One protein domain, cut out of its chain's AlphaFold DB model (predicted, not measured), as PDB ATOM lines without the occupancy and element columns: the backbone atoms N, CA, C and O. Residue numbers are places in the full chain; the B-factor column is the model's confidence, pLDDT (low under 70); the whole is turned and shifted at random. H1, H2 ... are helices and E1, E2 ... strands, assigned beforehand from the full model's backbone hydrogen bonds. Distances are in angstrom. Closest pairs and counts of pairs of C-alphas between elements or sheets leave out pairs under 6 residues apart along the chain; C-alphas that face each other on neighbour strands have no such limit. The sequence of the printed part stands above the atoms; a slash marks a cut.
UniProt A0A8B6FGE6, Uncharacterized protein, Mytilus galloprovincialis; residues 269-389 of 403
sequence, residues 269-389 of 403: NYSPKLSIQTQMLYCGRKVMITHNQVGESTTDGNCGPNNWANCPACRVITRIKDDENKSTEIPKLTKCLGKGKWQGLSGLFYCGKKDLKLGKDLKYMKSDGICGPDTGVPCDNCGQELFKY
ATOM      1  N   ASN A 269      16.934  32.861 -11.780       71.19
ATOM      2  CA  ASN A 269      16.625  33.905 -12.766       71.19
ATOM      3  C   ASN A 269      17.795  34.266 -13.715       71.19
ATOM      4  O   ASN A 269      17.760  35.318 -14.351       71.19
ATOM      5  N   TYR A 270      18.853  33.449 -13.808       85.88
ATOM      6  CA  TYR A 270      19.967  33.681 -14.741       85.88
ATOM      7  C   TYR A 270      20.227  32.437 -15.590       85.88
ATOM      8  O   TYR A 270      20.750  31.431 -15.114       85.88
ATOM      9  N   SER A 271      19.828  32.525 -16.857       85.56
ATOM     10  CA  SER A 271      20.007  31.476 -17.860       85.56
ATOM     11  C   SER A 271      20.325  32.141 -19.199       85.56
ATOM     12  O   SER A 271      19.414  32.437 -19.982       85.56
ATOM     13  N   PRO A 272      21.595  32.524 -19.424       88.75
ATOM     14  CA  PRO A 272      21.973  33.215 -20.641       88.75
ATOM     15  C   PRO A 272      21.875  32.266 -21.842       88.75
ATOM     16  O   PRO A 272      22.373  31.144 -21.808       88.75
ATOM     17  N   LYS A 273      21.251  32.732 -22.923       88.06
ATOM     18  CA  LYS A 273      21.100  32.012 -24.190       88.06
ATOM     19  C   LYS A 273      21.909  32.688 -25.282       88.06
ATOM     20  O   LYS A 273      21.928  33.918 -25.367       88.06
ATOM     21  N   LEU A 274      22.560  31.885 -26.121       86.69
ATOM     22  CA  LEU A 274      23.291  32.386 -27.279       86.69
ATOM     23  C   LEU A 274      22.285  32.830 -28.342       86.69
ATOM     24  O   LEU A 274      21.485  32.036 -28.831       86.69
ATOM     25  N   SER A 275      22.324  34.106 -28.698       85.56
ATOM     26  CA  SER A 275      21.552  34.641 -29.812       85.56
ATOM     27  C   SER A 275      22.269  34.316 -31.118       85.56
ATOM     28  O   SER A 275      23.407  34.737 -31.324       85.56
ATOM     29  N   ILE A 276      21.583  33.611 -32.019       82.62
ATOM     30  CA  ILE A 276      22.069  33.335 -33.383       82.62
ATOM     31  C   ILE A 276      22.326  34.651 -34.129       82.62
ATOM     32  O   ILE A 276      23.331  34.799 -34.815       82.62
ATOM     33  N   GLN A 277      21.429  35.620 -33.933       79.31
ATOM     34  CA  GLN A 277      21.411  36.905 -34.626       79.31
ATOM     35  C   GLN A 277      22.672  37.732 -34.331       79.31
ATOM     36  O   GLN A 277      23.314  38.278 -35.222       79.31
ATOM     37  N   THR A 278      23.050  37.802 -33.058       77.25
ATOM     38  CA  THR A 278      24.119  38.695 -32.594       77.25
ATOM     39  C   THR A 278      25.433  37.962 -32.326       77.25
ATOM     40  O   THR A 278      26.484  38.610 -32.304       77.25
ATOM     41  N   GLN A 279      25.370  36.635 -32.147       81.31
ATOM     42  CA  GLN A 279      26.427  35.759 -31.631       81.31
ATOM     43  C   GLN A 279      26.887  36.124 -30.210       81.31
ATOM     44  O   GLN A 279      28.066  36.010 -29.879       81.31
ATOM     45  N   MET A 280      25.957  36.595 -29.375       82.44
ATOM     46  CA  MET A 280      26.209  37.009 -27.988       82.44
ATOM     47  C   MET A 280      25.195  36.376 -27.032       82.44
ATOM     48  O   MET A 280      24.147  35.886 -27.454       82.44
ATOM     49  N   LEU A 281      25.514  36.365 -25.739       86.44
ATOM     50  CA  LEU A 281      24.664  35.787 -24.699       86.44
ATOM     51  C   LEU A 281      23.680  36.803 -24.124       86.44
ATOM     52  O   LEU A 281      24.062  37.928 -23.825       86.44
ATOM     53  N   TYR A 282      22.443  36.380 -23.873       89.06
ATOM     54  CA  TYR A 282      21.399  37.213 -23.268       89.06
ATOM     55  C   TYR A 282      20.601  36.421 -22.248       89.06
ATOM     56  O   TYR A 282      20.228  35.284 -22.512       89.06
ATOM     57  N   CYS A 283      20.328  37.008 -21.085       90.06
ATOM     58  CA  CYS A 283      19.649  36.309 -19.988       90.06
ATOM     59  C   CYS A 283      18.203  36.753 -19.753       90.06
ATOM     60  O   CYS A 283      17.556  36.200 -18.872       90.06
ATOM     61  N   GLY A 284      17.709  37.768 -20.466       89.19
ATOM     62  CA  GLY A 284      16.362  38.313 -20.286       89.19
ATOM     63  C   GLY A 284      16.150  39.109 -18.996       89.19
ATOM     64  O   GLY A 284      15.093  39.702 -18.828       89.19
ATOM     65  N   ARG A 285      17.128  39.156 -18.078       88.00
ATOM     66  CA  ARG A 285      17.003  39.931 -16.834       88.00
ATOM     67  C   ARG A 285      16.869  41.418 -17.128       88.00
ATOM     68  O   ARG A 285      17.554  41.928 -18.019       88.00
ATOM     69  N   LYS A 286      16.088  42.105 -16.294       84.50
ATOM     70  CA  LYS A 286      16.029  43.564 -16.283       84.50
ATOM     71  C   LYS A 286      17.430  44.124 -16.035       84.50
ATOM     72  O   LYS A 286      18.076  43.795 -15.041       84.50
ATOM     73  N   VAL A 287      17.912  44.935 -16.962       76.06
ATOM     74  CA  VAL A 287      19.111  45.751 -16.800       76.06
ATOM     75  C   VAL A 287      18.656  47.088 -16.258       76.06
ATOM     76  O   VAL A 287      17.812  47.748 -16.859       76.06
ATOM     77  N   MET A 288      19.179  47.473 -15.095       63.94
ATOM     78  CA  MET A 288      18.912  48.808 -14.573       63.94
ATOM     79  C   MET A 288      19.407  49.836 -15.587       63.94
ATOM     80  O   MET A 288      20.584  49.840 -15.952       63.94
ATOM     81  N   ILE A 289      18.478  50.665 -16.049       58.25
ATOM     82  CA  ILE A 289      18.753  51.812 -16.899       58.25
ATOM     83  C   ILE A 289      19.423  52.852 -16.007       58.25
ATOM     84  O   ILE A 289      18.770  53.442 -15.155       58.25
ATOM     85  N   THR A 290      20.742  52.995 -16.125       55.78
ATOM     86  CA  THR A 290      21.484  54.072 -15.462       55.78
ATOM     87  C   THR A 290      21.620  55.278 -16.387       55.78
ATOM     88  O   THR A 290      21.395  55.187 -17.595       55.78
ATOM     89  N   HIS A 291      22.019  56.391 -15.780       43.16
ATOM     90  CA  HIS A 291      21.974  57.801 -16.199       43.16
ATOM     91  C   HIS A 291      22.429  58.166 -17.628       43.16
ATOM     92  O   HIS A 291      22.167  59.281 -18.065       43.16
ATOM     93  N   ASN A 292      23.034  57.250 -18.395       49.03
ATOM     94  CA  ASN A 292      23.657  57.549 -19.691       49.03
ATOM     95  C   ASN A 292      23.202  56.648 -20.862       49.03
ATOM     96  O   ASN A 292      23.950  56.428 -21.817       49.03
ATOM     97  N   GLN A 293      21.992  56.083 -20.819       53.41
ATOM     98  CA  GLN A 293      21.522  55.246 -21.925       53.41
ATOM     99  C   GLN A 293      21.145  56.041 -23.187       53.41
ATOM    100  O   GLN A 293      20.540  57.112 -23.131       53.41
ATOM    101  N   VAL A 294      21.444  55.439 -24.347       49.16
ATOM    102  CA  VAL A 294      20.740  55.698 -25.613       49.16
ATOM    103  C   VAL A 294      19.250  55.540 -25.297       49.16
ATOM    104  O   VAL A 294      18.878  54.500 -24.768       49.16
ATOM    105  N   GLY A 295      18.456  56.599 -25.483       52.50
ATOM    106  CA  GLY A 295      17.240  56.871 -24.700       52.50
ATOM    107  C   GLY A 295      16.264  55.706 -24.477       52.50
ATOM    108  O   GLY A 295      16.229  54.742 -25.242       52.50
ATOM    109  N   GLU A 296      15.420  55.851 -23.447       53.28
ATOM    110  CA  GLU A 296      14.391  54.890 -22.994       53.28
ATOM    111  C   GLU A 296      13.531  54.292 -24.126       53.28
ATOM    112  O   GLU A 296      12.993  53.199 -23.992       53.28
ATOM    113  N   SER A 297      13.444  54.960 -25.279       55.12
ATOM    114  CA  SER A 297      12.740  54.492 -26.475       55.12
ATOM    115  C   SER A 297      13.443  53.377 -27.266       55.12
ATOM    116  O   SER A 297      12.830  52.790 -28.160       55.12
ATOM    117  N   THR A 298      14.713  53.071 -26.981       58.72
ATOM    118  CA  THR A 298      15.511  52.090 -27.747       58.72
ATOM    119  C   THR A 298      15.657  50.734 -27.061       58.72
ATOM    120  O   THR A 298      16.104  49.775 -27.691       58.72
ATOM    121  N   THR A 299      15.248  50.627 -25.794       68.75
ATOM    122  CA  THR A 299      15.384  49.411 -24.994       68.75
ATOM    123  C   THR A 299      14.150  49.123 -24.153       68.75
ATOM    124  O   THR A 299      13.590  50.016 -23.538       68.75
ATOM    125  N   ASP A 300      13.743  47.851 -24.083       75.00
ATOM    126  CA  ASP A 300      12.678  47.392 -23.178       75.00
ATOM    127  C   ASP A 300      13.162  47.234 -21.720       75.00
ATOM    128  O   ASP A 300      12.429  46.757 -20.854       75.00
ATOM    129  N   GLY A 301      14.420  47.603 -21.450       77.56
ATOM    130  CA  GLY A 301      15.054  47.466 -20.146       77.56
ATOM    131  C   GLY A 301      15.475  46.037 -19.803       77.56
ATOM    132  O   GLY A 301      15.933  45.814 -18.686       77.56
ATOM    133  N   ASN A 302      15.370  45.070 -20.718       86.44
ATOM    134  CA  ASN A 302      15.786  43.685 -20.507       86.44
ATOM    135  C   ASN A 302      17.031  43.333 -21.317       86.44
ATOM    136  O   ASN A 302      17.265  43.839 -22.407       86.44
ATOM    137  N   CYS A 303      17.831  42.410 -20.787       87.81
ATOM    138  CA  CYS A 303      18.983  41.844 -21.473       87.81
ATOM    139  C   CYS A 303      18.510  40.934 -22.618       87.81
ATOM    140  O   CYS A 303      18.235  39.755 -22.382       87.81
ATOM    141  N   GLY A 304      18.421  41.458 -23.841       86.94
ATOM    142  CA  GLY A 304      17.870  40.752 -24.993       86.94
ATOM    143  C   GLY A 304      18.492  41.151 -26.338       86.94
ATOM    144  O   GLY A 304      19.080  42.222 -26.483       86.94
ATOM    145  N   PRO A 305      18.378  40.283 -27.359       81.12
ATOM    146  CA  PRO A 305      18.881  40.583 -28.697       81.12
ATOM    147  C   PRO A 305      18.012  41.602 -29.454       81.12
ATOM    148  O   PRO A 305      18.519  42.281 -30.339       81.12
ATOM    149  N   ASN A 306      16.729  41.736 -29.099       75.19
ATOM    150  CA  ASN A 306      15.745  42.531 -29.849       75.19
ATOM    151  C   ASN A 306      15.945  44.050 -29.707       75.19
ATOM    152  O   ASN A 306      15.559  44.815 -30.584       75.19
ATOM    153  N   ASN A 307      16.559  44.471 -28.608       69.50
ATOM    154  CA  ASN A 307      16.895  45.853 -28.271       69.50
ATOM    155  C   ASN A 307      18.396  46.041 -28.029       69.50
ATOM    156  O   ASN A 307      18.821  47.080 -27.528       69.50
ATOM    157  N   TRP A 308      19.189  45.013 -28.340       69.88
ATOM    158  CA  TRP A 308      20.642  44.985 -28.190       69.88
ATOM    159  C   TRP A 308      21.153  45.109 -26.754       69.88
ATOM    160  O   TRP A 308      22.353  44.961 -26.536       69.88
ATOM    161  N   ALA A 309      20.289  45.301 -25.758       80.06
ATOM    162  CA  ALA A 309      20.737  45.495 -24.398       80.06
ATOM    163  C   ALA A 309      21.411  44.224 -23.869       80.06
ATOM    164  O   ALA A 309      20.826  43.141 -23.837       80.06
ATOM    165  N   ASN A 310      22.670  44.340 -23.451       83.19
ATOM    166  CA  ASN A 310      23.432  43.214 -22.921       83.19
ATOM    167  C   ASN A 310      23.847  43.514 -21.483       83.19
ATOM    168  O   ASN A 310      24.496  44.526 -21.225       83.19
ATOM    169  N   CYS A 311      23.471  42.671 -20.522       87.75
ATOM    170  CA  CYS A 311      23.794  42.929 -19.119       87.75
ATOM    171  C   CYS A 311      25.275  42.652 -18.814       87.75
ATOM    172  O   CYS A 311      25.845  41.741 -19.415       87.75
ATOM    173  N   PRO A 312      25.887  43.358 -17.844       88.31
ATOM    174  CA  PRO A 312      27.297  43.176 -17.481       88.31
ATOM    175  C   PRO A 312      27.722  41.715 -17.270       88.31
ATOM    176  O   PRO A 312      28.771  41.305 -17.755       88.31
ATOM    177  N   ALA A 313      26.868  40.901 -16.641       89.69
ATOM    178  CA  ALA A 313      27.113  39.472 -16.456       89.69
ATOM    179  C   ALA A 313      27.207  38.696 -17.781       89.69
ATOM    180  O   ALA A 313      28.096  37.874 -17.966       89.69
ATOM    181  N   CYS A 314      26.313  38.948 -18.739       88.25
ATOM    182  CA  CYS A 314      26.377  38.268 -20.032       88.25
ATOM    183  C   CYS A 314      27.608  38.679 -20.852       88.25
ATOM    184  O   CYS A 314      28.177  37.831 -21.539       88.25
ATOM    185  N   ARG A 315      28.048  39.940 -20.742       85.50
ATOM    186  CA  ARG A 315      29.189  40.482 -21.505       85.50
ATOM    187  C   ARG A 315      30.531  39.852 -21.152       85.50
ATOM    188  O   ARG A 315      31.457  39.936 -21.950       85.50
ATOM    189  N   VAL A 316      30.669  39.262 -19.968       83.81
ATOM    190  CA  VAL A 316      31.945  38.678 -19.516       83.81
ATOM    191  C   VAL A 316      32.062  37.181 -19.802       83.81
ATOM    192  O   VAL A 316      33.134  36.601 -19.624       83.81
ATOM    193  N   ILE A 317      30.980  36.529 -20.240       83.00
ATOM    194  CA  ILE A 317      31.010  35.102 -20.565       83.00
ATOM    195  C   ILE A 317      31.638  34.941 -21.946       83.00
ATOM    196  O   ILE A 317      31.005  35.180 -22.968       83.00
ATOM    197  N   THR A 318      32.892  34.500 -21.982       75.62
ATOM    198  CA  THR A 318      33.625  34.239 -23.232       75.62
ATOM    199  C   THR A 318      33.529  32.793 -23.696       75.62
ATOM    200  O   THR A 318      33.920  32.484 -24.818       75.62
ATOM    201  N   ARG A 319      33.026  31.887 -22.852       74.44
ATOM    202  CA  ARG A 319      32.913  30.456 -23.150       74.44
ATOM    203  C   ARG A 319      31.661  29.873 -22.516       74.44
ATOM    204  O   ARG A 319      31.336  30.201 -21.377       74.44
ATOM    205  N   ILE A 320      31.002  28.973 -23.233       72.25
ATOM    206  CA  ILE A 320      29.879  28.177 -22.737       72.25
ATOM    207  C   ILE A 320      30.338  26.727 -22.724       72.25
ATOM    208  O   ILE A 320      30.973  26.274 -23.674       72.25
ATOM    209  N   LYS A 321      30.048  26.008 -21.642       69.38
ATOM    210  CA  LYS A 321      30.202  24.556 -21.621       69.38
ATOM    211  C   LYS A 321      28.869  23.929 -21.995       69.38
ATOM    212  O   LYS A 321      27.850  24.351 -21.452       69.38
ATOM    213  N   ASP A 322      28.888  22.970 -22.907       66.69
ATOM    214  CA  ASP A 322      27.726  22.116 -23.140       66.69
ATOM    215  C   ASP A 322      27.546  21.098 -21.997       66.69
ATOM    216  O   ASP A 322      28.330  21.055 -21.038       66.69
ATOM    217  N   ASP A 323      26.496  20.283 -22.090       62.91
ATOM    218  CA  ASP A 323      26.184  19.242 -21.105       62.91
ATOM    219  C   ASP A 323      27.286  18.165 -21.013       62.91
ATOM    220  O   ASP A 323      27.434  17.505 -19.982       62.91
ATOM    221  N   GLU A 324      28.136  18.050 -22.039       68.31
ATOM    222  CA  GLU A 324      29.309  17.169 -22.084       68.31
ATOM    223  C   GLU A 324      30.585  17.839 -21.536       68.31
ATOM    224  O   GLU A 324      31.674  17.265 -21.583       68.31
ATOM    225  N   ASN A 325      30.475  19.048 -20.971       66.75
ATOM    226  CA  ASN A 325      31.581  19.911 -20.539       66.75
ATOM    227  C   ASN A 325      32.549  20.352 -21.650       66.75
ATOM    228  O   ASN A 325      33.608  20.913 -21.331       66.75
ATOM    229  N   LYS A 326      32.217  20.176 -22.932       70.62
ATOM    230  CA  LYS A 326      33.015  20.745 -24.021       70.62
ATOM    231  C   LYS A 326      32.818  22.252 -24.014       70.62
ATOM    232  O   LYS A 326      31.707  22.776 -24.001       70.62
ATOM    233  N   SER A 327      33.937  22.964 -23.953       72.62
ATOM    234  CA  SER A 327      33.942  24.418 -23.905       72.62
ATOM    235  C   SER A 327      33.898  24.976 -25.320       72.62
ATOM    236  O   SER A 327      34.894  24.912 -26.036       72.62
ATOM    237  N   THR A 328      32.794  25.615 -25.679       73.12
ATOM    238  CA  THR A 328      32.670  26.392 -26.909       73.12
ATOM    239  C   THR A 328      32.972  27.850 -26.601       73.12
ATOM    240  O   THR A 328      32.345  28.472 -25.742       73.12
ATOM    241  N   GLU A 329      33.979  28.398 -27.271       75.44
ATOM    242  CA  GLU A 329      34.284  29.822 -27.199       75.44
ATOM    243  C   GLU A 329      33.202  30.643 -27.899       75.44
ATOM    244  O   GLU A 329      32.666  30.222 -28.920       75.44
ATOM    245  N   ILE A 330      32.886  31.820 -27.356       71.88
ATOM    246  CA  ILE A 330      32.004  32.791 -27.999       71.88
ATOM    247  C   ILE A 330      32.864  33.626 -28.954       71.88
ATOM    248  O   ILE A 330      33.529  34.571 -28.513       71.88
ATOM    249  N   PRO A 331      32.876  33.318 -30.267       61.06
ATOM    250  CA  PRO A 331      33.960  33.753 -31.150       61.06
ATOM    251  C   PRO A 331      34.015  35.274 -31.319       61.06
ATOM    252  O   PRO A 331      35.087  35.866 -31.453       61.06
ATOM    253  N   LYS A 332      32.849  35.930 -31.291       68.25
ATOM    254  CA  LYS A 332      32.723  37.375 -31.507       68.25
ATOM    255  C   LYS A 332      33.269  38.184 -30.338       68.25
ATOM    256  O   LYS A 332      34.005  39.141 -30.562       68.25
ATOM    257  N   LEU A 333      32.963  37.773 -29.108       66.38
ATOM    258  CA  LEU A 333      33.436  38.463 -27.915       66.38
ATOM    259  C   LEU A 333      34.963  38.357 -27.822       66.38
ATOM    260  O   LEU A 333      35.629  39.386 -27.783       66.38
ATOM    261  N   THR A 334      35.540  37.155 -27.940       65.81
ATOM    262  CA  THR A 334      37.006  36.980 -27.935       65.81
ATOM    263  C   THR A 334      37.691  37.806 -29.031       65.81
ATOM    264  O   THR A 334      38.681  38.492 -28.765       65.81
ATOM    265  N   LYS A 335      37.150  37.813 -30.256       71.56
ATOM    266  CA  LYS A 335      37.710  38.582 -31.380       71.56
ATOM    267  C   LYS A 335      37.663  40.093 -31.142       71.56
ATOM    268  O   LYS A 335      38.629  40.788 -31.454       71.56
ATOM    269  N   CYS A 336      36.551  40.617 -30.632       69.31
ATOM    270  CA  CYS A 336      36.398  42.047 -30.365       69.31
ATOM    271  C   CYS A 336      37.299  42.502 -29.213       69.31
ATOM    272  O   CYS A 336      37.986  43.517 -29.343       69.31
ATOM    273  N   LEU A 337      37.380  41.708 -28.148       65.62
ATOM    274  CA  LEU A 337      38.260  41.972 -27.014       65.62
ATOM    275  C   LEU A 337      39.738  41.949 -27.425       65.62
ATOM    276  O   LEU A 337      40.488  42.853 -27.063       65.62
ATOM    277  N   GLY A 338      40.149  40.999 -28.277       64.94
ATOM    278  CA  GLY A 338      41.509  40.941 -28.831       64.94
ATOM    279  C   GLY A 338      41.906  42.167 -29.670       64.94
ATOM    280  O   GLY A 338      43.093  42.459 -29.819       64.94
ATOM    281  N   LYS A 339      40.921  42.921 -30.175       72.88
ATOM    282  CA  LYS A 339      41.109  44.203 -30.877       72.88
ATOM    283  C   LYS A 339      41.042  45.424 -29.945       72.88
ATOM    284  O   LYS A 339      40.985  46.547 -30.442       72.88
ATOM    285  N   GLY A 340      40.975  45.230 -28.626       68.19
ATOM    286  CA  GLY A 340      40.786  46.317 -27.662       68.19
ATOM    287  C   GLY A 340      39.401  46.971 -27.745       68.19
ATOM    288  O   GLY A 340      39.250  48.146 -27.415       68.19
ATOM    289  N   LYS A 341      38.379  46.253 -28.225       77.69
ATOM    290  CA  LYS A 341      36.994  46.741 -28.269       77.69
ATOM    291  C   LYS A 341      36.185  46.082 -27.157       77.69
ATOM    292  O   LYS A 341      36.231  44.868 -26.999       77.69
ATOM    293  N   TRP A 342      35.408  46.875 -26.430       71.75
ATOM    294  CA  TRP A 342      34.574  46.436 -25.312       71.75
ATOM    295  C   TRP A 342      33.104  46.549 -25.649       71.75
ATOM    296  O   TRP A 342      32.700  47.496 -26.313       71.75
ATOM    297  N   GLN A 343      32.299  45.609 -25.178       74.56
ATOM    298  CA  GLN A 343      30.863  45.689 -25.370       74.56
ATOM    299  C   GLN A 343      30.212  46.586 -24.307       74.56
ATOM    300  O   GLN A 343      30.437  46.412 -23.106       74.56
ATOM    301  N   GLY A 344      29.390  47.536 -24.744       72.19
ATOM    302  CA  GLY A 344      28.604  48.407 -23.874       72.19
ATOM    303  C   GLY A 344      27.176  47.932 -23.662       72.19
ATOM    304  O   GLY A 344      26.772  46.866 -24.127       72.19
ATOM    305  N   LEU A 345      26.404  48.740 -22.935       66.44
ATOM    306  CA  LEU A 345      25.042  48.396 -22.522       66.44
ATOM    307  C   LEU A 345      24.051  48.352 -23.671       66.44
ATOM    308  O   LEU A 345      23.190  47.484 -23.663       66.44
ATOM    309  N   SER A 346      24.264  49.169 -24.698       61.84
ATOM    310  CA  SER A 346      23.571  49.117 -25.993       61.84
ATOM    311  C   SER A 346      23.855  47.843 -26.800       61.84
ATOM    312  O   SER A 346      23.418  47.732 -27.938       61.84
ATOM    313  N   GLY A 347      24.697  46.939 -26.292       67.94
ATOM    314  CA  GLY A 347      25.199  45.784 -27.026       67.94
ATOM    315  C   GLY A 347      26.250  46.118 -28.072       67.94
ATOM    316  O   GLY A 347      26.850  45.180 -28.596       67.94
ATOM    317  N   LEU A 348      26.495  47.406 -28.342       73.31
ATOM    318  CA  LEU A 348      27.491  47.892 -29.290       73.31
ATOM    319  C   LEU A 348      28.914  47.676 -28.767       73.31
ATOM    320  O   LEU A 348      29.132  47.539 -27.562       73.31
ATOM    321  N   PHE A 349      29.887  47.619 -29.676       78.88
ATOM    322  CA  PHE A 349      31.303  47.565 -29.311       78.88
ATOM    323  C   PHE A 349      31.906  48.964 -29.272       78.88
ATOM    324  O   PHE A 349      31.467  49.859 -29.984       78.88
ATOM    325  N   TYR A 350      32.945  49.131 -28.461       77.94
ATOM    326  CA  TYR A 350      33.509  50.423 -28.111       77.94
ATOM    327  C   TYR A 350      35.022  50.326 -27.945       77.94
ATOM    328  O   TYR A 350      35.507  49.610 -27.068       77.94
ATOM    329  N   CYS A 351      35.798  51.048 -28.750       77.88
ATOM    330  CA  CYS A 351      37.263  51.027 -28.649       77.88
ATOM    331  C   CYS A 351      37.820  51.979 -27.585       77.88
ATOM    332  O   CYS A 351      38.997  51.888 -27.262       77.88
ATOM    333  N   GLY A 352      37.008  52.892 -27.044       72.38
ATOM    334  CA  GLY A 352      37.453  53.917 -26.092       72.38
ATOM    335  C   GLY A 352      38.343  54.983 -26.719       72.38
ATOM    336  O   GLY A 352      38.917  55.787 -26.002       72.38
ATOM    337  N   LYS A 353      38.499  54.985 -28.049       75.06
ATOM    338  CA  LYS A 353      39.267  56.018 -28.740       75.06
ATOM    339  C   LYS A 353      38.417  57.272 -28.879       75.06
ATOM    340  O   LYS A 353      37.222  57.183 -29.170       75.06
ATOM    341  N   LYS A 354      39.079  58.418 -28.741       70.50
ATOM    342  CA  LYS A 354      38.531  59.716 -29.116       70.50
ATOM    343  C   LYS A 354      38.255  59.727 -30.618       70.50
ATOM    344  O   LYS A 354      39.150  59.467 -31.423       70.50
ATOM    345  N   ASP A 355      37.021  60.019 -30.982       71.88
ATOM    346  CA  ASP A 355      36.574  60.248 -32.345       71.88
ATOM    347  C   ASP A 355      35.972  61.652 -32.414       71.88
ATOM    348  O   ASP A 355      34.852  61.917 -31.976       71.88
ATOM    349  N   LEU A 356      36.752  62.580 -32.970       63.38
ATOM    350  CA  LEU A 356      36.386  63.993 -33.074       63.38
ATOM    351  C   LEU A 356      35.135  64.232 -33.934       63.38
ATOM    352  O   LEU A 356      34.606  65.342 -33.914       63.38
ATOM    353  N   LYS A 357      34.678  63.228 -34.694       66.50
ATOM    354  CA  LYS A 357      33.430  63.300 -35.457       66.50
ATOM    355  C   LYS A 357      32.204  63.087 -34.565       66.50
ATOM    356  O   LYS A 357      31.212  63.785 -34.746       66.50
ATOM    357  N   LEU A 358      32.302  62.225 -33.546       60.94
ATOM    358  CA  LEU A 358      31.186  61.893 -32.647       60.94
ATOM    359  C   LEU A 358      30.672  63.102 -31.853       60.94
ATOM    360  O   LEU A 358      29.480  63.192 -31.611       60.94
ATOM    361  N   GLY A 359      31.535  64.048 -31.474       54.06
ATOM    362  CA  GLY A 359      31.124  65.241 -30.716       54.06
ATOM    363  C   GLY A 359      30.640  66.423 -31.569       54.06
ATOM    364  O   GLY A 359      30.221  67.435 -31.015       54.06
ATOM    365  N   LYS A 360      30.745  66.344 -32.904       55.31
ATOM    366  CA  LYS A 360      30.405  67.451 -33.821       55.31
ATOM    367  C   LYS A 360      29.072  67.267 -34.537       55.31
ATOM    368  O   LYS A 360      28.470  68.254 -34.951       55.31
ATOM    369  N   ASP A 361      28.616  66.029 -34.686       55.53
ATOM    370  CA  ASP A 361      27.325  65.754 -35.301       55.53
ATOM    371  C   ASP A 361      26.182  66.126 -34.352       55.53
ATOM    372  O   ASP A 361      26.112  65.655 -33.216       55.53
ATOM    373  N   LEU A 362      25.224  66.915 -34.856       50.69
ATOM    374  CA  LEU A 362      23.982  67.299 -34.160       50.69
ATOM    375  C   LEU A 362      23.235  66.091 -33.567       50.69
ATOM    376  O   LEU A 362      22.580  66.191 -32.533       50.69
ATOM    377  N   LYS A 363      23.381  64.926 -34.206       52.12
ATOM    378  CA  LYS A 363      22.800  63.641 -33.799       52.12
ATOM    379  C   LYS A 363      23.374  63.094 -32.485       52.12
ATOM    380  O   LYS A 363      22.738  62.271 -31.833       52.12
ATOM    381  N   TYR A 364      24.564  63.547 -32.102       54.97
ATOM    382  CA  TYR A 364      25.363  63.008 -31.010       54.97
ATOM    383  C   TYR A 364      25.838  64.103 -30.047       54.97
ATOM    384  O   TYR A 364      26.821  63.904 -29.348       54.97
ATOM    385  N   MET A 365      25.124  65.232 -29.939       52.12
ATOM    386  CA  MET A 365      25.490  66.362 -29.060       52.12
ATOM    387  C   MET A 365      25.648  66.020 -27.565       52.12
ATOM    388  O   MET A 365      26.132  66.850 -26.803       52.12
ATOM    389  N   LYS A 366      25.258  64.813 -27.135       54.50
ATOM    390  CA  LYS A 366      25.494  64.291 -25.778       54.50
ATOM    391  C   LYS A 366      26.687  63.331 -25.676       54.50
ATOM    392  O   LYS A 366      26.925  62.789 -24.606       54.50
ATOM    393  N   SER A 367      27.396  63.080 -26.776       63.25
ATOM    394  CA  SER A 367      28.607  62.267 -26.778       63.25
ATOM    395  C   SER A 367      29.804  63.119 -26.384       63.25
ATOM    396  O   SER A 367      30.042  64.179 -26.956       63.25
ATOM    397  N   ASP A 368      30.621  62.602 -25.476       57.59
ATOM    398  CA  ASP A 368      31.927  63.161 -25.096       57.59
ATOM    399  C   ASP A 368      33.000  63.060 -26.204       57.59
ATOM    400  O   ASP A 368      34.176  63.371 -25.994       57.59
ATOM    401  N   GLY A 369      32.611  62.625 -27.408       66.50
ATOM    402  CA  GLY A 369      33.519  62.373 -28.515       66.50
ATOM    403  C   GLY A 369      34.333  61.096 -28.333       66.50
ATOM    404  O   GLY A 369      35.345  60.931 -29.012       66.50
ATOM    405  N   ILE A 370      33.943  60.201 -27.424       69.88
ATOM    406  CA  ILE A 370      34.648  58.947 -27.168       69.88
ATOM    407  C   ILE A 370      33.758  57.784 -27.543       69.88
ATOM    408  O   ILE A 370      32.575  57.711 -27.226       69.88
ATOM    409  N   CYS A 371      34.359  56.815 -28.219       74.88
ATOM    410  CA  CYS A 371      33.714  55.546 -28.477       74.88
ATOM    411  C   CYS A 371      33.625  54.741 -27.163       74.88
ATOM    412  O   CYS A 371      34.434  53.839 -26.939       74.88
ATOM    413  N   GLY A 372      32.666  55.065 -26.290       71.50
ATOM    414  CA  GLY A 372      32.533  54.513 -24.938       71.50
ATOM    415  C   GLY A 372      31.117  54.032 -24.584       71.50
ATOM    416  O   GLY A 372      30.141  54.586 -25.080       71.50
ATOM    417  N   PRO A 373      30.988  53.004 -23.724       60.66
ATOM    418  CA  PRO A 373      29.704  52.422 -23.333       60.66
ATOM    419  C   PRO A 373      28.888  53.315 -22.392       60.66
ATOM    420  O   PRO A 373      27.676  53.139 -22.316       60.66
ATOM    421  N   ASP A 374      29.556  54.231 -21.690       54.31
ATOM    422  CA  ASP A 374      28.962  55.070 -20.652       54.31
ATOM    423  C   ASP A 374      28.568  56.451 -21.169       54.31
ATOM    424  O   ASP A 374      27.883  57.171 -20.467       54.31
ATOM    425  N   THR A 375      29.036  56.862 -22.348       54.06
ATOM    426  CA  THR A 375      29.023  58.280 -22.747       54.06
ATOM    427  C   THR A 375      28.956  58.495 -24.262       54.06
ATOM    428  O   THR A 375      28.880  59.632 -24.719       54.06
ATOM    429  N   GLY A 376      28.972  57.425 -25.068       59.72
ATOM    430  CA  GLY A 376      29.210  57.538 -26.501       59.72
ATOM    431  C   GLY A 376      28.393  56.611 -27.388       59.72
ATOM    432  O   GLY A 376      27.970  55.507 -27.036       59.72
ATOM    433  N   VAL A 377      28.219  57.073 -28.621       67.12
ATOM    434  CA  VAL A 377      27.851  56.233 -29.760       67.12
ATOM    435  C   VAL A 377      29.118  55.508 -30.219       67.12
ATOM    436  O   VAL A 377      30.218  56.055 -30.096       67.12
ATOM    437  N   PRO A 378      29.050  54.248 -30.680       73.56
ATOM    438  CA  PRO A 378      30.245  53.620 -31.218       73.56
ATOM    439  C   PRO A 378      30.761  54.424 -32.419       73.56
ATOM    440  O   PRO A 378      29.972  54.836 -33.265       73.56
ATOM    441  N   CYS A 379      32.079  54.604 -32.535       79.75
ATOM    442  CA  CYS A 379      32.657  55.122 -33.774       79.75
ATOM    443  C   CYS A 379      32.326  54.183 -34.939       79.75
ATOM    444  O   CYS A 379      32.070  52.995 -34.713       79.75
ATOM    445  N   ASP A 380      32.411  54.664 -36.179       79.62
ATOM    446  CA  ASP A 380      32.035  53.894 -37.375       79.62
ATOM    447  C   ASP A 380      32.657  52.491 -37.397       79.62
ATOM    448  O   ASP A 380      31.983  51.483 -37.617       79.62
ATOM    449  N   ASN A 381      33.950  52.401 -37.070       82.12
ATOM    450  CA  ASN A 381      34.677  51.133 -37.032       82.12
ATOM    451  C   ASN A 381      34.157  50.186 -35.935       82.12
ATOM    452  O   ASN A 381      34.187  48.967 -36.093       82.12
ATOM    453  N   CYS A 382      33.710  50.704 -34.794       80.50
ATOM    454  CA  CYS A 382      33.151  49.867 -33.737       80.50
ATOM    455  C   CYS A 382      31.679  49.523 -33.979       80.50
ATOM    456  O   CYS A 382      31.295  48.381 -33.729       80.50
ATOM    457  N   GLY A 383      30.894  50.443 -34.545       75.62
ATOM    458  CA  GLY A 383      29.509  50.192 -34.942       75.62
ATOM    459  C   GLY A 383      29.439  49.055 -35.959       75.62
ATOM    460  O   GLY A 383      28.702  48.089 -35.772       75.62
ATOM    461  N   GLN A 384      30.307  49.085 -36.973       76.69
ATOM    462  CA  GLN A 384      30.364  48.052 -38.010       76.69
ATOM    463  C   GLN A 384      30.715  46.642 -37.498       76.69
ATOM    464  O   GLN A 384      30.402  45.670 -38.181       76.69
ATOM    465  N   GLU A 385      31.344  46.470 -36.327       75.81
ATOM    466  CA  GLU A 385      31.693  45.122 -35.827       75.81
ATOM    467  C   GLU A 385      30.456  44.277 -35.485       75.81
ATOM    468  O   GLU A 385      30.519  43.047 -35.543       75.81
ATOM    469  N   LEU A 386      29.316  44.905 -35.173       65.06
ATOM    470  CA  LEU A 386      28.047  44.182 -35.057       65.06
ATOM    471  C   LEU A 386      27.372  43.979 -36.405       65.06
ATOM    472  O   LEU A 386      26.900  42.872 -36.657       65.06
ATOM    473  N   PHE A 387      27.388  45.000 -37.263       63.75
ATOM    474  CA  PHE A 387      26.648  45.011 -38.528       63.75
ATOM    475  C   PHE A 387      27.287  44.192 -39.654       63.75
ATOM    476  O   PHE A 387      26.574  43.771 -40.553       63.75
ATOM    477  N   LYS A 388      28.589  43.873 -39.595       57.88
ATOM    478  CA  LYS A 388      29.277  43.036 -40.606       57.88
ATOM    479  C   LYS A 388      28.681  41.633 -40.807       57.88
ATOM    480  O   LYS A 388      29.037  40.972 -41.774       57.88
ATOM    481  N   TYR A 389      27.803  41.183 -39.913       49.34
ATOM    482  CA  TYR A 389      27.131  39.880 -39.982       49.34
ATOM    483  C   TYR A 389      25.628  39.981 -40.281       49.34
ATOM    484  O   TYR A 389      24.954  38.958 -40.350       49.34
TER     485      TYR A 389
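Overview. This is residues 269 to 389 of the 403 residues of an uncharacterized protein of Mytilus galloprovincialis (UniProt A0A8B6FGE6). What shape? It has little regular structure: an elongated body of loops, hairpin E3-E4 at one end, residues 356 to 370 at the other, hairpin E1-E2 and three helices between. How compact? The 121 printed residues, 32 in named elements, are compact, mixed in class, radius of gyration of the C-alphas 14.8 A, spanning 52 by 29 by 20 A.

Arrangement. Which strands pair? E3, residues 319 to 321, and E4, 327 to 329, form an antiparallel hairpin, with N 320 and O 328 2.9 A apart. And helices? H2, residues 331 to 338, and H3, 380 to 387, are close but not clearly touching, closest C-alphas 7.8 A apart. H3 has 1 of 4 O i to N i+4 pairs within hydrogen-bond range, 4 of 5 to N i+3.

Along the chain. First anchor? E3 begins at C-alpha 319, (32.913, 30.456, -23.150). Last anchor? H3 ends at C-alpha 387, (26.648, 45.011, -38.528).

Size, cuts and confidence. Long links? Residues 283 to 311 and 339 to 379 are. Low confidence? pLDDT is under 70 in 54 residues.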